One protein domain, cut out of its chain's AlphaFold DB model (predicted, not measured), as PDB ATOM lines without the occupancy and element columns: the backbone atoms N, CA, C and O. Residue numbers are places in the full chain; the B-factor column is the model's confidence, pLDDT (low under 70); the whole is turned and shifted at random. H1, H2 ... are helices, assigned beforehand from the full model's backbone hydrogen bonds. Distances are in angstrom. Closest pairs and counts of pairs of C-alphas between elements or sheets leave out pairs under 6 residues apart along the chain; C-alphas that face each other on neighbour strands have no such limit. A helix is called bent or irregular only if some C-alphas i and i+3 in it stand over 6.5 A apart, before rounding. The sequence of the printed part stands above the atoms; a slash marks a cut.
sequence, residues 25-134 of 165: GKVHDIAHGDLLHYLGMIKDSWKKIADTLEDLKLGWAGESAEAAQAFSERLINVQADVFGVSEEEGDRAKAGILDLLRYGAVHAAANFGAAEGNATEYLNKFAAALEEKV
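Overview. This is residues 25 to 134 of the 165 residues of an uncharacterized protein of Micromonospora polyrhachis (UniProt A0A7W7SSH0). A long rod in which H4 and H2 run nearly end to end in one line, with H1 folded back beside them across their junction, side by side with H2 and the first part of H4. At the junction the chain makes a small side loop holding H3, and at one end of the rod residues 114 to 134 of H4 stick out alone. The printed part has 110 residues with four named helices, H1 to H4 in chain order, and no named strand, an all-helix domain. It is extended, with a radius of gyration of the C-alphas of 24.2 A and spans of 91 by 26 by 21 A.

Arrangement. H4, residues 97 to 134, touches H1, residues 25 to 57, at a shallow tilt of 6 degrees, opposite ways; the closest C-alphas are those of His 28 and Val 106, 5.4 A apart. H4 touches H1 with residues 98 to 110 alone, and H1 touches H4 with residues 25 to 39 alone. H4 and H2, residues 63 to 83, touch only at their ends, the same way at a shallow tilt of 10 degrees, with the closest C-alphas, of Val 82 and Ile 97, 5.2 A apart. H1 and H2 form a helical hairpin, opposite ways at a shallow tilt of 15 degrees; their closest C-alphas, of Lys 43 and Phe 83, are 7.2 A apart. H1, H2 and H4 form a bundle, three helices in touch at shallow tilts. H3, residues 87 to 92, touches no helix; residues 84 to 85 pair with 94 to 95, antiparallel. Each O i to N i+4 pair is within hydrogen-bond range in H2, against 27 of 29 in H1, 32 of 34 in H4 and 0 of 2 in H3, where 2 of 3 O i to N i+3 pairs are.

Along the chain. H4 is 56.0 A long, from C-alpha 97 at (19.702, 152.852, 2.961) to C-alpha 134 at (47.132, 198.410, -14.470). H1, 47.0 A, begins at C-alpha 25 (25.044, 168.940, -12.157); it is neither bent nor irregular, but only just: C-alphas 32 and 35 are 6.4 A apart. H2 measures 30.2 A and H3 7.6 A; H3 is irregular, with C-alphas 88 and 91 9.1 A apart.

Size, cuts and confidence. The two C-alphas farthest apart, of Gly 62 and Val 134, are 91.4 A apart. The printed part has no cut, and its three links are tight. The mean pLDDT of the printed part is 71.1, with 40 residues under 70, among them 86 to 93 and 113 to 120.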
ATOM      1  N   GLY A  25      26.333 168.899 -11.470       69.44
ATOM      2  CA  GLY A  25      25.044 168.940 -12.157       69.44
ATOM      3  C   GLY A  25      24.568 167.542 -12.532       69.44
ATOM      4  O   GLY A  25      23.468 167.144 -12.158       69.44
ATOM      5  N   LYS A  26      25.427 166.735 -13.166       71.00
ATOM      6  CA  LYS A  26      25.069 165.348 -13.512       71.00
ATOM      7  C   LYS A  26      24.827 164.469 -12.292       71.00
ATOM      8  O   LYS A  26      23.912 163.650 -12.317       71.00
ATOM      9  N   VAL A  27      25.629 164.606 -11.234       71.38
ATOM     10  CA  VAL A  27      25.416 163.833  -9.997       71.38
ATOM     11  C   VAL A  27      24.088 164.214  -9.350       71.38
ATOM     12  O   VAL A  27      23.351 163.327  -8.921       71.38
ATOM     13  N   HIS A  28      23.753 165.504  -9.326       77.25
ATOM     14  CA  HIS A  28      22.461 165.974  -8.843       77.25
ATOM     15  C   HIS A  28      21.301 165.419  -9.681       77.25
ATOM     16  O   HIS A  28      20.366 164.857  -9.115       77.25
ATOM     17  N   ASP A  29      21.372 165.509 -11.011       74.19
ATOM     18  CA  ASP A  29      20.298 165.064 -11.907       74.19
ATOM     19  C   ASP A  29      20.065 163.549 -11.828       74.19
ATOM     20  O   ASP A  29      18.922 163.099 -11.740       74.19
ATOM     21  N   ILE A  30      21.139 162.756 -11.764       73.19
ATOM     22  CA  ILE A  30      21.047 161.302 -11.585       73.19
ATOM     23  C   ILE A  30      20.473 160.964 -10.205       73.19
ATOM     24  O   ILE A  30      19.604 160.102 -10.091       73.19
ATOM     25  N   ALA A  31      20.937 161.623  -9.140       67.38
ATOM     26  CA  ALA A  31      20.470 161.328  -7.788       67.38
ATOM     27  C   ALA A  31      19.012 161.767  -7.570       67.38
ATOM     28  O   ALA A  31      18.242 161.051  -6.929       67.38
ATOM     29  N   HIS A  32      18.619 162.928  -8.089       72.25
ATOM     30  CA  HIS A  32      17.287 163.491  -7.881       72.25
ATOM     31  C   HIS A  32      16.246 162.941  -8.863       72.25
ATOM     32  O   HIS A  32      15.099 162.735  -8.476       72.25
ATOM     33  N   GLY A  33      16.634 162.688 -10.114       75.94
ATOM     34  CA  GLY A  33      15.756 162.162 -11.157       75.94
ATOM     35  C   GLY A  33      15.788 160.639 -11.216       75.94
ATOM     36  O   GLY A  33      14.873 159.968 -10.734       75.94
ATOM     37  N   ASP A  34      16.853 160.095 -11.803       73.44
ATOM     38  CA  ASP A  34      16.940 158.678 -12.168       73.44
ATOM     39  C   ASP A  34      16.864 157.757 -10.949       73.44
ATOM     40  O   ASP A  34      16.061 156.822 -10.914       73.44
ATOM     41  N   LEU A  35      17.664 158.027  -9.915       69.94
ATOM     42  CA  LEU A  35      17.711 157.189  -8.721       69.94
ATOM     43  C   LEU A  35      16.359 157.193  -7.998       69.94
ATOM     44  O   LEU A  35      15.884 156.141  -7.579       69.94
ATOM     45  N   LEU A  36      15.712 158.357  -7.894       71.69
ATOM     46  CA  LEU A  36      14.384 158.475  -7.297       71.69
ATOM     47  C   LEU A  36      13.332 157.695  -8.097       71.69
ATOM     48  O   LEU A  36      12.518 156.980  -7.510       71.69
ATOM     49  N   HIS A  37      13.374 157.790  -9.427       72.88
ATOM     50  CA  HIS A  37      12.478 157.054 -10.313       72.88
ATOM     51  C   HIS A  37      12.637 155.536 -10.159       72.88
ATOM     52  O   HIS A  37      11.654 154.830  -9.912       72.88
ATOM     53  N   TYR A  38      13.872 155.026 -10.233       74.56
ATOM     54  CA  TYR A  38      14.140 153.597 -10.074       74.56
ATOM     55  C   TYR A  38      13.772 153.094  -8.676       74.56
ATOM     56  O   TYR A  38      13.224 151.999  -8.550       74.56
ATOM     57  N   LEU A  39      13.992 153.894  -7.628       71.19
ATOM     58  CA  LEU A  39      13.548 153.556  -6.274       71.19
ATOM     59  C   LEU A  39      12.031 153.385  -6.189       71.19
ATOM     60  O   LEU A  39      11.568 152.417  -5.583       71.19
ATOM     61  N   GLY A  40      11.268 154.269  -6.835       71.38
ATOM     62  CA  GLY A  40       9.816 154.139  -6.952       71.38
ATOM     63  C   GLY A  40       9.407 152.834  -7.639       71.38
ATOM     64  O   GLY A  40       8.632 152.060  -7.083       71.38
ATOM     65  N   MET A  41      10.003 152.525  -8.796       78.00
ATOM     66  CA  MET A  41       9.699 151.295  -9.540       78.00
ATOM     67  C   MET A  41       9.995 150.016  -8.750       78.00
ATOM     68  O   MET A  41       9.232 149.044  -8.812       78.00
ATOM     69  N   ILE A  42      11.111 149.989  -8.017       74.38
ATOM     70  CA  ILE A  42      11.469 148.831  -7.199       74.38
ATOM     71  C   ILE A  42      10.498 148.717  -6.019       74.38
ATOM     72  O   ILE A  42       9.985 147.624  -5.778       74.38
ATOM     73  N   LYS A  43      10.172 149.822  -5.338       73.94
ATOM     74  CA  LYS A  43       9.184 149.839  -4.248       73.94
ATOM     75  C   LYS A  43       7.818 149.316  -4.708       73.94
ATOM     76  O   LYS A  43       7.226 148.480  -4.026       73.94
ATOM     77  N   ASP A  44       7.359 149.729  -5.886       78.94
ATOM     78  CA  ASP A  44       6.099 149.261  -6.473       78.94
ATOM     79  C   ASP A  44       6.137 147.766  -6.805       78.94
ATOM     80  O   ASP A  44       5.171 147.038  -6.575       78.94
ATOM     81  N   SER A  45       7.263 147.284  -7.332       79.44
ATOM     82  CA  SER A  45       7.454 145.863  -7.638       79.44
ATOM     83  C   SER A  45       7.441 145.012  -6.368       79.44
ATOM     84  O   SER A  45       6.811 143.957  -6.339       79.44
ATOM     85  N   TRP A  46       8.068 145.494  -5.296       75.56
ATOM     86  CA  TRP A  46       8.035 144.851  -3.982       75.56
ATOM     87  C   TRP A  46       6.635 144.817  -3.380       75.56
ATOM     88  O   TRP A  46       6.221 143.774  -2.881       75.56
ATOM     89  N   LYS A  47       5.876 145.911  -3.495       76.81
ATOM     90  CA  LYS A  47       4.473 145.941  -3.073       76.81
ATOM     91  C   LYS A  47       3.648 144.878  -3.802       76.81
ATOM     92  O   LYS A  47       2.945 144.118  -3.156       76.81
ATOM     93  N   LYS A  48       3.808 144.741  -5.124       82.19
ATOM     94  CA  LYS A  48       3.117 143.693  -5.899       82.19
ATOM     95  C   LYS A  48       3.483 142.278  -5.450       82.19
ATOM     96  O   LYS A  48       2.612 141.411  -5.417       82.19
ATOM     97  N   ILE A  49       4.754 142.033  -5.120       80.12
ATOM     98  CA  ILE A  49       5.195 140.741  -4.573       80.12
ATOM     99  C   ILE A  49       4.514 140.488  -3.225       80.12
ATOM    100  O   ILE A  49       4.000 139.394  -3.016       80.12
ATOM    101  N   ALA A  50       4.481 141.488  -2.340       74.81
ATOM    102  CA  ALA A  50       3.822 141.384  -1.042       74.81
ATOM    103  C   ALA A  50       2.321 141.089  -1.187       74.81
ATOM    104  O   ALA A  50       1.850 140.111  -0.612       74.81
ATOM    105  N   ASP A  51       1.611 141.846  -2.029       78.94
ATOM    106  CA  ASP A  51       0.180 141.656  -2.291       78.94
ATOM    107  C   ASP A  51      -0.092 140.234  -2.848       78.94
ATOM    108  O   ASP A  51      -0.975 139.523  -2.377       78.94
ATOM    109  N   THR A  52       0.744 139.750  -3.781       81.88
ATOM    110  CA  THR A  52       0.627 138.381  -4.336       81.88
ATOM    111  C   THR A  52       0.865 137.306  -3.267       81.88
ATOM    112  O   THR A  52       0.222 136.255  -3.269       81.88
ATOM    113  N   LEU A  53       1.810 137.536  -2.351       74.81
ATOM    114  CA  LEU A  53       2.092 136.612  -1.251       74.81
ATOM    115  C   LEU A  53       0.959 136.580  -0.224       74.81
ATOM    116  O   LEU A  53       0.668 135.506   0.302       74.81
ATOM    117  N   GLU A  54       0.313 137.714   0.053       73.62
ATOM    118  CA  GLU A  54      -0.889 137.762   0.890       73.62
ATOM    119  C   GLU A  54      -2.045 136.976   0.262       73.62
ATOM    120  O   GLU A  54      -2.675 136.173   0.953       73.62
ATOM    121  N   ASP A  55      -2.254 137.106  -1.050       76.56
ATOM    122  CA  ASP A  55      -3.265 136.332  -1.780       76.56
ATOM    123  C   ASP A  55      -2.982 134.818  -1.740       76.56
ATOM    124  O   ASP A  55      -3.893 134.006  -1.556       76.56
ATOM    125  N   LEU A  56      -1.714 134.411  -1.855       72.75
ATOM    126  CA  LEU A  56      -1.292 133.005  -1.746       72.75
ATOM    127  C   LEU A  56      -1.485 132.436  -0.331       72.75
ATOM    128  O   LEU A  56      -1.726 131.235  -0.177       72.75
ATOM    129  N   LYS A  57      -1.420 133.294   0.694       67.38
ATOM    130  CA  LYS A  57      -1.559 132.936   2.114       67.38
ATOM    131  C   LYS A  57      -2.911 132.290   2.429       67.38
ATOM    132  O   LYS A  57      -2.977 131.427   3.302       67.38
ATOM    133  N   LEU A  58      -3.965 132.631   1.678       61.53
ATOM    134  CA  LEU A  58      -5.298 132.012   1.770       61.53
ATOM    135  C   LEU A  58      -5.291 130.495   1.501       61.53
ATOM    136  O   LEU A  58      -6.227 129.805   1.902       61.53
ATOM    137  N   GLY A  59      -4.257 129.966   0.836       66.69
ATOM    138  CA  GLY A  59      -4.120 128.543   0.516       66.69
ATOM    139  C   GLY A  59      -3.168 127.752   1.417       66.69
ATOM    140  O   GLY A  59      -3.023 126.546   1.215       66.69
ATOM    141  N   TRP A  60      -2.484 128.386   2.374       74.19
ATOM    142  CA  TRP A  60      -1.457 127.715   3.178       74.19
ATOM    143  C   TRP A  60      -2.044 127.065   4.437       74.19
ATOM    144  O   TRP A  60      -2.796 127.685   5.184       74.19
ATOM    145  N   ALA A  61      -1.676 125.806   4.691       70.19
ATOM    146  CA  ALA A  61      -2.090 125.049   5.874       70.19
ATOM    147  C   ALA A  61      -0.906 124.276   6.482       70.19
ATOM    148  O   ALA A  61      -0.047 123.757   5.762       70.19
ATOM    149  N   GLY A  62      -0.866 124.174   7.814       72.25
ATOM    150  CA  GLY A  62       0.187 123.454   8.544       72.25
ATOM    151  C   GLY A  62       1.565 124.128   8.451       72.25
ATOM    152  O   GLY A  62       1.649 125.351   8.413       72.25
ATOM    153  N   GLU A  63       2.645 123.340   8.373       71.12
ATOM    154  CA  GLU A  63       4.044 123.828   8.303       71.12
ATOM    155  C   GLU A  63       4.311 124.803   7.141       71.12
ATOM    156  O   GLU A  63       5.167 125.682   7.238       71.12
ATOM    157  N   SER A  64       3.552 124.692   6.043       74.12
ATOM    158  CA  SER A  64       3.668 125.610   4.902       74.12
ATOM    159  C   SER A  64       3.235 127.040   5.240       74.12
ATOM    160  O   SER A  64       3.784 127.989   4.685       74.12
ATOM    161  N   ALA A  65       2.308 127.207   6.190       74.56
ATOM    162  CA  ALA A  65       1.861 128.518   6.643       74.56
ATOM    163  C   ALA A  65       2.919 129.204   7.521       74.56
ATOM    164  O   ALA A  65       3.196 130.385   7.325       74.56
ATOM    165  N   GLU A  66       3.562 128.465   8.432       78.06
ATOM    166  CA  GLU A  66       4.623 129.006   9.296       78.06
ATOM    167  C   GLU A  66       5.860 129.421   8.497       78.06
ATOM    168  O   GLU A  66       6.355 130.540   8.649       78.06
ATOM    169  N   ALA A  67       6.340 128.554   7.596       76.56
ATOM    170  CA  ALA A  67       7.515 128.847   6.773       76.56
ATOM    171  C   ALA A  67       7.311 130.104   5.918       76.56
ATOM    172  O   ALA A  67       8.219 130.916   5.728       76.56
ATOM    173  N   ALA A  68       6.098 130.277   5.416       73.88
ATOM    174  CA  ALA A  68       5.793 131.346   4.500       73.88
ATOM    175  C   ALA A  68       5.390 132.648   5.222       73.88
ATOM    176  O   ALA A  68       5.657 133.741   4.718       73.88
ATOM    177  N   GLN A  69       4.896 132.560   6.461       77.19
ATOM    178  CA  GLN A  69       4.827 133.700   7.375       77.19
ATOM    179  C   GLN A  69       6.226 134.208   7.754       77.19
ATOM    180  O   GLN A  69       6.482 135.404   7.638       77.19
ATOM    181  N   ALA A  70       7.163 133.316   8.091       81.12
ATOM    182  CA  ALA A  70       8.549 133.693   8.380       81.12
ATOM    183  C   ALA A  70       9.255 134.327   7.166       81.12
ATOM    184  O   ALA A  70      10.043 135.268   7.305       81.12
ATOM    185  N   PHE A  71       8.967 133.833   5.958       79.50
ATOM    186  CA  PHE A  71       9.446 134.453   4.724       79.50
ATOM    187  C   PHE A  71       8.863 135.857   4.529       79.50
ATOM    188  O   PHE A  71       9.616 136.790   4.260       79.50
ATOM    189  N   SER A  72       7.549 136.016   4.708       74.56
ATOM    190  CA  SER A  72       6.857 137.305   4.595       74.56
ATOM    191  C   SER A  72       7.413 138.342   5.579       74.56
ATOM    192  O   SER A  72       7.731 139.456   5.171       74.56
ATOM    193  N   GLU A  73       7.647 137.967   6.839       80.81
ATOM    194  CA  GLU A  73       8.258 138.852   7.840       80.81
ATOM    195  C   GLU A  73       9.683 139.273   7.455       80.81
ATOM    196  O   GLU A  73      10.037 140.450   7.545       80.81
ATOM    197  N   ARG A  74      10.509 138.338   6.967       78.31
ATOM    198  CA  ARG A  74      11.850 138.670   6.457       78.31
ATOM    199  C   ARG A  74      11.794 139.623   5.274       78.31
ATOM    200  O   ARG A  74      12.613 140.534   5.197       78.31
ATOM    201  N   LEU A  75      10.849 139.408   4.367       74.75
ATOM    202  CA  LEU A  75      10.663 140.235   3.184       74.75
ATOM    203  C   LEU A  75      10.312 141.675   3.585       74.75
ATOM    204  O   LEU A  75      10.959 142.611   3.123       74.75
ATOM    205  N   ILE A  76       9.373 141.845   4.518       74.50
ATOM    206  CA  ILE A  76       8.977 143.154   5.056       74.50
ATOM    207  C   ILE A  76      10.162 143.855   5.732       74.50
ATOM    208  O   ILE A  76      10.397 145.037   5.485       74.50
ATOM    209  N   ASN A  77      10.955 143.134   6.527       74.06
ATOM    210  CA  ASN A  77      12.123 143.713   7.195       74.06
ATOM    211  C   ASN A  77      13.185 144.193   6.196       74.06
ATOM    212  O   ASN A  77      13.696 145.304   6.324       74.06
ATOM    213  N   VAL A  78      13.479 143.398   5.161       74.38
ATOM    214  CA  VAL A  78      14.407 143.808   4.093       74.38
ATOM    215  C   VAL A  78      13.866 145.028   3.350       74.38
ATOM    216  O   VAL A  78      14.617 145.959   3.072       74.38
ATOM    217  N   GLN A  79      12.566 145.063   3.061       72.25
ATOM    218  CA  GLN A  79      11.936 146.214   2.422       72.25
ATOM    219  C   GLN A  79      12.072 147.483   3.279       72.25
ATOM    220  O   GLN A  79      12.436 148.534   2.752       72.25
ATOM    221  N   ALA A  80      11.844 147.378   4.589       71.19
ATOM    222  CA  ALA A  80      11.987 148.486   5.528       71.19
ATOM    223  C   ALA A  80      13.435 148.995   5.621       71.19
ATOM    224  O   ALA A  80      13.659 150.202   5.651       71.19
ATOM    225  N   ASP A  81      14.434 148.111   5.613       68.75
ATOM    226  CA  ASP A  81      15.840 148.534   5.647       68.75
ATOM    227  C   ASP A  81      16.303 149.167   4.325       68.75
ATOM    228  O   ASP A  81      17.091 150.119   4.322       68.75
ATOM    229  N   VAL A  82      15.801 148.673   3.191       68.00
ATOM    230  CA  VAL A  82      16.200 149.153   1.862       68.00
ATOM    231  C   VAL A  82      15.530 150.483   1.512       68.00
ATOM    232  O   VAL A  82      16.211 151.425   1.096       68.00
ATOM    233  N   PHE A  83      14.209 150.570   1.690       74.75
ATOM    234  CA  PHE A  83      13.392 151.710   1.249       74.75
ATOM    235  C   PHE A  83      12.970 152.638   2.381       74.75
ATOM    236  O   PHE A  83      12.544 153.761   2.115       74.75
ATOM    237  N   GLY A  84      13.117 152.199   3.627       71.62
ATOM    238  CA  GLY A  84      12.671 152.945   4.785       71.62
ATOM    239  C   GLY A  84      11.219 152.668   5.140       71.62
ATOM    240  O   GLY A  84      10.489 151.955   4.450       71.62
ATOM    241  N   VAL A  85      10.811 153.275   6.243       73.00
ATOM    242  CA  VAL A  85       9.463 153.231   6.791       73.00
ATOM    243  C   VAL A  85       8.867 154.634   6.679       73.00
ATOM    244  O   VAL A  85       9.525 155.612   7.037       73.00
ATOM    245  N   SER A  86       7.653 154.719   6.129       64.88
ATOM    246  CA  SER A  86       6.929 155.967   5.840       64.88
ATOM    247  C   SER A  86       6.731 156.837   7.089       64.88
ATOM    248  O   SER A  86       6.522 156.309   8.179       64.88
ATOM    249  N   GLU A  87       6.693 158.164   6.918       59.19
ATOM    250  CA  GLU A  87       6.291 159.109   7.977       59.19
ATOM    251  C   GLU A  87       4.850 158.890   8.466       59.19
ATOM    252  O   GLU A  87       4.528 159.229   9.605       59.19
ATOM    253  N   GLU A  88       3.991 158.259   7.659       60.44
ATOM    254  CA  GLU A  88       2.645 157.849   8.089       60.44
ATOM    255  C   GLU A  88       2.672 156.853   9.262       60.44
ATOM    256  O   GLU A  88       1.679 156.723   9.977       60.44
ATOM    257  N   GLU A  89       3.805 156.185   9.510       60.19
ATOM    258  CA  GLU A  89       3.995 155.294  10.660       60.19
ATOM    259  C   GLU A  89       4.528 156.008  11.920       60.19
ATOM    260  O   GLU A  89       4.884 155.351  12.906       60.19
ATOM    261  N   GLY A  90       4.562 157.347  11.925       63.62
ATOM    262  CA  GLY A  90       4.901 158.164  13.092       63.62
ATOM    263  C   GLY A  90       6.309 157.880  13.623       63.62
ATOM    264  O   GLY A  90       7.290 158.006  12.896       63.62
ATOM    265  N   ASP A  91       6.417 157.454  14.885       53.81
ATOM    266  CA  ASP A  91       7.695 157.208  15.581       53.81
ATOM    267  C   ASP A  91       8.566 156.097  14.958       53.81
ATOM    268  O   ASP A  91       9.712 155.904  15.367       53.81
ATOM    269  N   ARG A  92       8.040 155.337  13.985       57.72
ATOM    270  CA  ARG A  92       8.798 154.306  13.254       57.72
ATOM    271  C   ARG A  92       9.401 154.797  11.945       57.72
ATOM    272  O   ARG A  92      10.091 154.014  11.292       57.72
ATOM    273  N   ALA A  93       9.151 156.049  11.564       65.56
ATOM    274  CA  ALA A  93       9.697 156.627  10.348       65.56
ATOM    275  C   ALA A  93      11.226 156.496  10.344       65.56
ATOM    276  O   ALA A  93      11.925 156.974  11.241       65.56
ATOM    277  N   LYS A  94      11.753 155.803   9.337       73.00
ATOM    278  CA  LYS A  94      13.182 155.511   9.211       73.00
ATOM    279  C   LYS A  94      13.564 155.635   7.750       73.00
ATOM    280  O   LYS A  94      12.958 154.984   6.908       73.00
ATOM    281  N   ALA A  95      14.585 156.431   7.450       66.56
ATOM    282  CA  ALA A  95      15.130 156.498   6.101       66.56
ATOM    283  C   ALA A  95      15.780 155.155   5.725       66.56
ATOM    284  O   ALA A  95      16.576 154.603   6.491       66.56
ATOM    285  N   GLY A  96      15.437 154.633   4.547       73.69
ATOM    286  CA  GLY A  96      16.069 153.439   3.990       73.69
ATOM    287  C   GLY A  96      17.482 153.726   3.504       73.69
ATOM    288  O   GLY A  96      17.830 154.870   3.201       73.69
ATOM    289  N   ILE A  97      18.302 152.686   3.374       73.19
ATOM    290  CA  ILE A  97      19.702 152.852   2.961       73.19
ATOM    291  C   ILE A  97      19.848 153.499   1.579       73.19
ATOM    292  O   ILE A  97      20.792 154.253   1.347       73.19
ATOM    293  N   LEU A  98      18.902 153.252   0.669       69.94
ATOM    294  CA  LEU A  98      18.944 153.844  -0.666       69.94
ATOM    295  C   LEU A  98      18.540 155.320  -0.667       69.94
ATOM    296  O   LEU A  98      19.079 156.101  -1.449       69.94
ATOM    297  N   ASP A  99      17.643 155.716   0.236       70.06
ATOM    298  CA  ASP A  99      17.272 157.120   0.412       70.06
ATOM    299  C   ASP A  99      18.423 157.908   1.058       70.06
ATOM    300  O   ASP A  99      18.766 158.998   0.604       70.06
ATOM    301  N   LEU A 100      19.118 157.301   2.029       73.88
ATOM    302  CA  LEU A 100      20.349 157.849   2.605       73.88
ATOM    303  C   LEU A 100      21.455 158.013   1.553       73.88
ATOM    304  O   LEU A 100      22.126 159.046   1.526       73.88
ATOM    305  N   LEU A 101      21.629 157.030   0.663       66.19
ATOM    306  CA  LEU A 101      22.593 157.112  -0.436       66.19
ATOM    307  C   LEU A 101      22.238 158.245  -1.409       66.19
ATOM    308  O   LEU A 101      23.114 159.033  -1.773       66.19
ATOM    309  N   ARG A 102      20.956 158.365  -1.784       72.69
ATOM    310  CA  ARG A 102      20.451 159.473  -2.610       72.69
ATOM    311  C   ARG A 102      20.772 160.816  -1.968       72.69
ATOM    312  O   ARG A 102      21.321 161.703  -2.615       72.69
ATOM    313  N   TYR A 103      20.427 160.957  -0.692       69.69
ATOM    314  CA  TYR A 103      20.606 162.190   0.059       69.69
ATOM    315  C   TYR A 103      22.086 162.567   0.171       69.69
ATOM    316  O   TYR A 103      22.448 163.716  -0.071       69.69
ATOM    317  N   GLY A 104      22.951 161.587   0.444       66.38
ATOM    318  CA  GLY A 104      24.400 161.775   0.459       66.38
ATOM    319  C   GLY A 104      24.951 162.249  -0.886       66.38
ATOM    320  O   GLY A 104      25.758 163.176  -0.913       66.38
ATOM    321  N   ALA A 105      24.483 161.679  -2.000       65.44
ATOM    322  CA  ALA A 105      24.897 162.095  -3.340       65.44
ATOM    323  C   ALA A 105      24.461 163.534  -3.672       65.44
ATOM    324  O   ALA A 105      25.264 164.313  -4.185       65.44
ATOM    325  N   VAL A 106      23.227 163.914  -3.322       69.75
ATOM    326  CA  VAL A 106      22.727 165.290  -3.499       69.75
ATOM    327  C   VAL A 106      23.541 166.285  -2.666       69.75
ATOM    328  O   VAL A 106      23.936 167.332  -3.172       69.75
ATOM    329  N   HIS A 107      23.841 165.953  -1.408       68.56
ATOM    330  CA  HIS A 107      24.666 166.803  -0.540       68.56
ATOM    331  C   HIS A 107      26.105 166.924  -1.025       68.56
ATOM    332  O   HIS A 107      26.672 168.014  -1.001       68.56
ATOM    333  N   ALA A 108      26.697 165.828  -1.501       65.31
ATOM    334  CA  ALA A 108      28.019 165.864  -2.108       65.31
ATOM    335  C   ALA A 108      28.030 166.796  -3.330       65.31
ATOM    336  O   ALA A 108      28.867 167.692  -3.392       65.31
ATOM    337  N   ALA A 109      27.060 166.654  -4.238       67.69
ATOM    338  CA  ALA A 109      26.922 167.527  -5.403       67.69
ATOM    339  C   ALA A 109      26.767 169.006  -5.009       67.69
ATOM    340  O   ALA A 109      27.459 169.864  -5.555       67.69
ATOM    341  N   ALA A 110      25.928 169.310  -4.014       70.38
ATOM    342  CA  ALA A 110      25.753 170.674  -3.521       70.38
ATOM    343  C   ALA A 110      27.056 171.262  -2.947       70.38
ATOM    344  O   ALA A 110      27.407 172.403  -3.250       70.38
ATOM    345  N   ASN A 111      27.801 170.478  -2.164       70.94
ATOM    346  CA  ASN A 111      29.066 170.915  -1.575       70.94
ATOM    347  C   ASN A 111      30.149 171.158  -2.634       70.94
ATOM    348  O   ASN A 111      30.871 172.150  -2.542       70.94
ATOM    349  N   PHE A 112      30.244 170.298  -3.652       72.62
ATOM    350  CA  PHE A 112      31.157 170.516  -4.777       72.62
ATOM    351  C   PHE A 112      30.771 171.758  -5.585       72.62
ATOM    352  O   PHE A 112      31.636 172.589  -5.850       72.62
ATOM    353  N   GLY A 113      29.483 171.947  -5.885       67.62
ATOM    354  CA  GLY A 113      29.008 173.148  -6.579       67.62
ATOM    355  C   GLY A 113      29.311 174.440  -5.810       67.62
ATOM    356  O   GLY A 113      29.772 175.419  -6.394       67.62
ATOM    357  N   ALA A 114      29.127 174.443  -4.486       69.88
ATOM    358  CA  ALA A 114      29.477 175.588  -3.644       69.88
ATOM    359  C   ALA A 114      30.995 175.849  -3.610       69.88
ATOM    360  O   ALA A 114      31.428 177.001  -3.649       69.88
ATOM    361  N   ALA A 115      31.812 174.793  -3.556       68.25
ATOM    362  CA  ALA A 115      33.268 174.914  -3.581       68.25
ATOM    363  C   ALA A 115      33.776 175.485  -4.915       68.25
ATOM    364  O   ALA A 115      34.601 176.399  -4.902       68.25
ATOM    365  N   GLU A 116      33.255 175.006  -6.049       68.69
ATOM    366  CA  GLU A 116      33.576 175.551  -7.375       68.69
ATOM    367  C   GLU A 116      33.135 177.012  -7.513       68.69
ATOM    368  O   GLU A 116      33.905 177.847  -7.996       68.69
ATOM    369  N   GLY A 117      31.930 177.347  -7.038       69.56
ATOM    370  CA  GLY A 117      31.427 178.720  -7.022       69.56
ATOM    371  C   GLY A 117      32.346 179.667  -6.249       69.56
ATOM    372  O   GLY A 117      32.763 180.696  -6.778       69.56
ATOM    373  N   ASN A 118      32.749 179.274  -5.037       66.44
ATOM    374  CA  ASN A 118      33.671 180.056  -4.212       66.44
ATOM    375  C   ASN A 118      35.061 180.183  -4.857       66.44
ATOM    376  O   ASN A 118      35.633 181.270  -4.870       66.44
ATOM    377  N   ALA A 119      35.615 179.100  -5.411       54.84
ATOM    378  CA  ALA A 119      36.909 179.134  -6.096       54.84
ATOM    379  C   ALA A 119      36.885 180.080  -7.308       54.84
ATOM    380  O   ALA A 119      37.820 180.855  -7.509       54.84
ATOM    381  N   THR A 120      35.786 180.064  -8.065       67.50
ATOM    382  CA  THR A 120      35.556 180.963  -9.203       67.50
ATOM    383  C   THR A 120      35.446 182.412  -8.742       67.50
ATOM    384  O   THR A 120      36.056 183.296  -9.338       67.50
ATOM    385  N   GLU A 121      34.730 182.675  -7.648       71.31
ATOM    386  CA  GLU A 121      34.635 184.011  -7.060       71.31
ATOM    387  C   GLU A 121      36.008 184.538  -6.618       71.31
ATOM    388  O   GLU A 121      36.358 185.675  -6.935       71.31
ATOM    389  N   TYR A 122      36.811 183.722  -5.928       67.06
ATOM    390  CA  TYR A 122      38.163 184.115  -5.524       67.06
ATOM    391  C   TYR A 122      39.082 184.347  -6.721       67.06
ATOM    392  O   TYR A 122      39.852 185.307  -6.707       67.06
ATOM    393  N   LEU A 123      38.981 183.523  -7.766       69.00
ATOM    394  CA  LEU A 123      39.744 183.713  -8.996       69.00
ATOM    395  C   LEU A 123      39.333 185.000  -9.720       69.00
ATOM    396  O   LEU A 123      40.199 185.754 -10.150       69.00
ATOM    397  N   ASN A 124      38.035 185.295  -9.794       71.69
ATOM    398  CA  ASN A 124      37.526 186.531 -10.386       71.69
ATOM    399  C   ASN A 124      37.967 187.761  -9.588       71.69
ATOM    400  O   ASN A 124      38.400 188.744 -10.176       71.69
ATOM    401  N   LYS A 125      37.921 187.703  -8.250       71.38
ATOM    402  CA  LYS A 125      38.456 188.766  -7.383       71.38
ATOM    403  C   LYS A 125      39.956 188.956  -7.582       71.38
ATOM    404  O   LYS A 125      40.425 190.088  -7.617       71.38
ATOM    405  N   PHE A 126      40.704 187.864  -7.722       70.19
ATOM    406  CA  PHE A 126      42.134 187.914  -8.009       70.19
ATOM    407  C   PHE A 126      42.418 188.548  -9.377       70.19
ATOM    408  O   PHE A 126      43.259 189.436  -9.463       70.19
ATOM    409  N   ALA A 127      41.695 188.146 -10.427       71.25
ATOM    410  CA  ALA A 127      41.819 188.722 -11.764       71.25
ATOM    411  C   ALA A 127      41.462 190.219 -11.780       71.25
ATOM    412  O   ALA A 127      42.240 191.022 -12.286       71.25
ATOM    413  N   ALA A 128      40.359 190.610 -11.136       77.94
ATOM    414  CA  ALA A 128      39.953 192.010 -11.016       77.94
ATOM    415  C   ALA A 128      41.007 192.861 -10.280       77.94
ATOM    416  O   ALA A 128      41.333 193.956 -10.722       77.94
ATOM    417  N   ALA A 129      41.605 192.336  -9.206       69.25
ATOM    418  CA  ALA A 129      42.675 193.021  -8.477       69.25
ATOM    419  C   ALA A 129      43.990 193.139  -9.277       69.25
ATOM    420  O   ALA A 129      44.827 193.988  -8.968       69.25
ATOM    421  N   LEU A 130      44.209 192.278 -10.278       73.00
ATOM    422  CA  LEU A 130      45.325 192.421 -11.214       73.00
ATOM    423  C   LEU A 130      45.048 193.501 -12.261       73.00
ATOM    424  O   LEU A 130      45.969 194.236 -12.597       73.00
ATOM    425  N   GLU A 131      43.811 193.618 -12.743       72.12
ATOM    426  CA  GLU A 131      43.403 194.649 -13.707       72.12
ATOM    427  C   GLU A 131      43.374 196.051 -13.076       72.12
ATOM    428  O   GLU A 131      43.875 196.999 -13.674       72.12
ATOM    429  N   GLU A 132      42.909 196.177 -11.830       62.56
ATOM    430  CA  GLU A 132      42.913 197.441 -11.071       62.56
ATOM    431  C   GLU A 132      44.336 198.004 -10.882       62.56
ATOM    432  O   GLU A 132      44.547 199.214 -10.908       62.56
ATOM    433  N   LYS A 133      45.351 197.135 -10.794       54.25
ATOM    434  CA  LYS A 133      46.765 197.542 -10.716       54.25
ATOM    435  C   LYS A 133      47.364 198.040 -12.035       54.25
ATOM    436  O   LYS A 133      48.507 198.494 -12.021       54.25
ATOM    437  N   VAL A 134      46.654 197.937 -13.158       53.03
ATOM    438  CA  VAL A 134      47.132 198.410 -14.470       53.03
ATOM    439  C   VAL A 134      46.667 199.844 -14.760       53.03
ATOM    440  O   VAL A 134      47.296 200.518 -15.571       53.03
TER     441      VAL A 134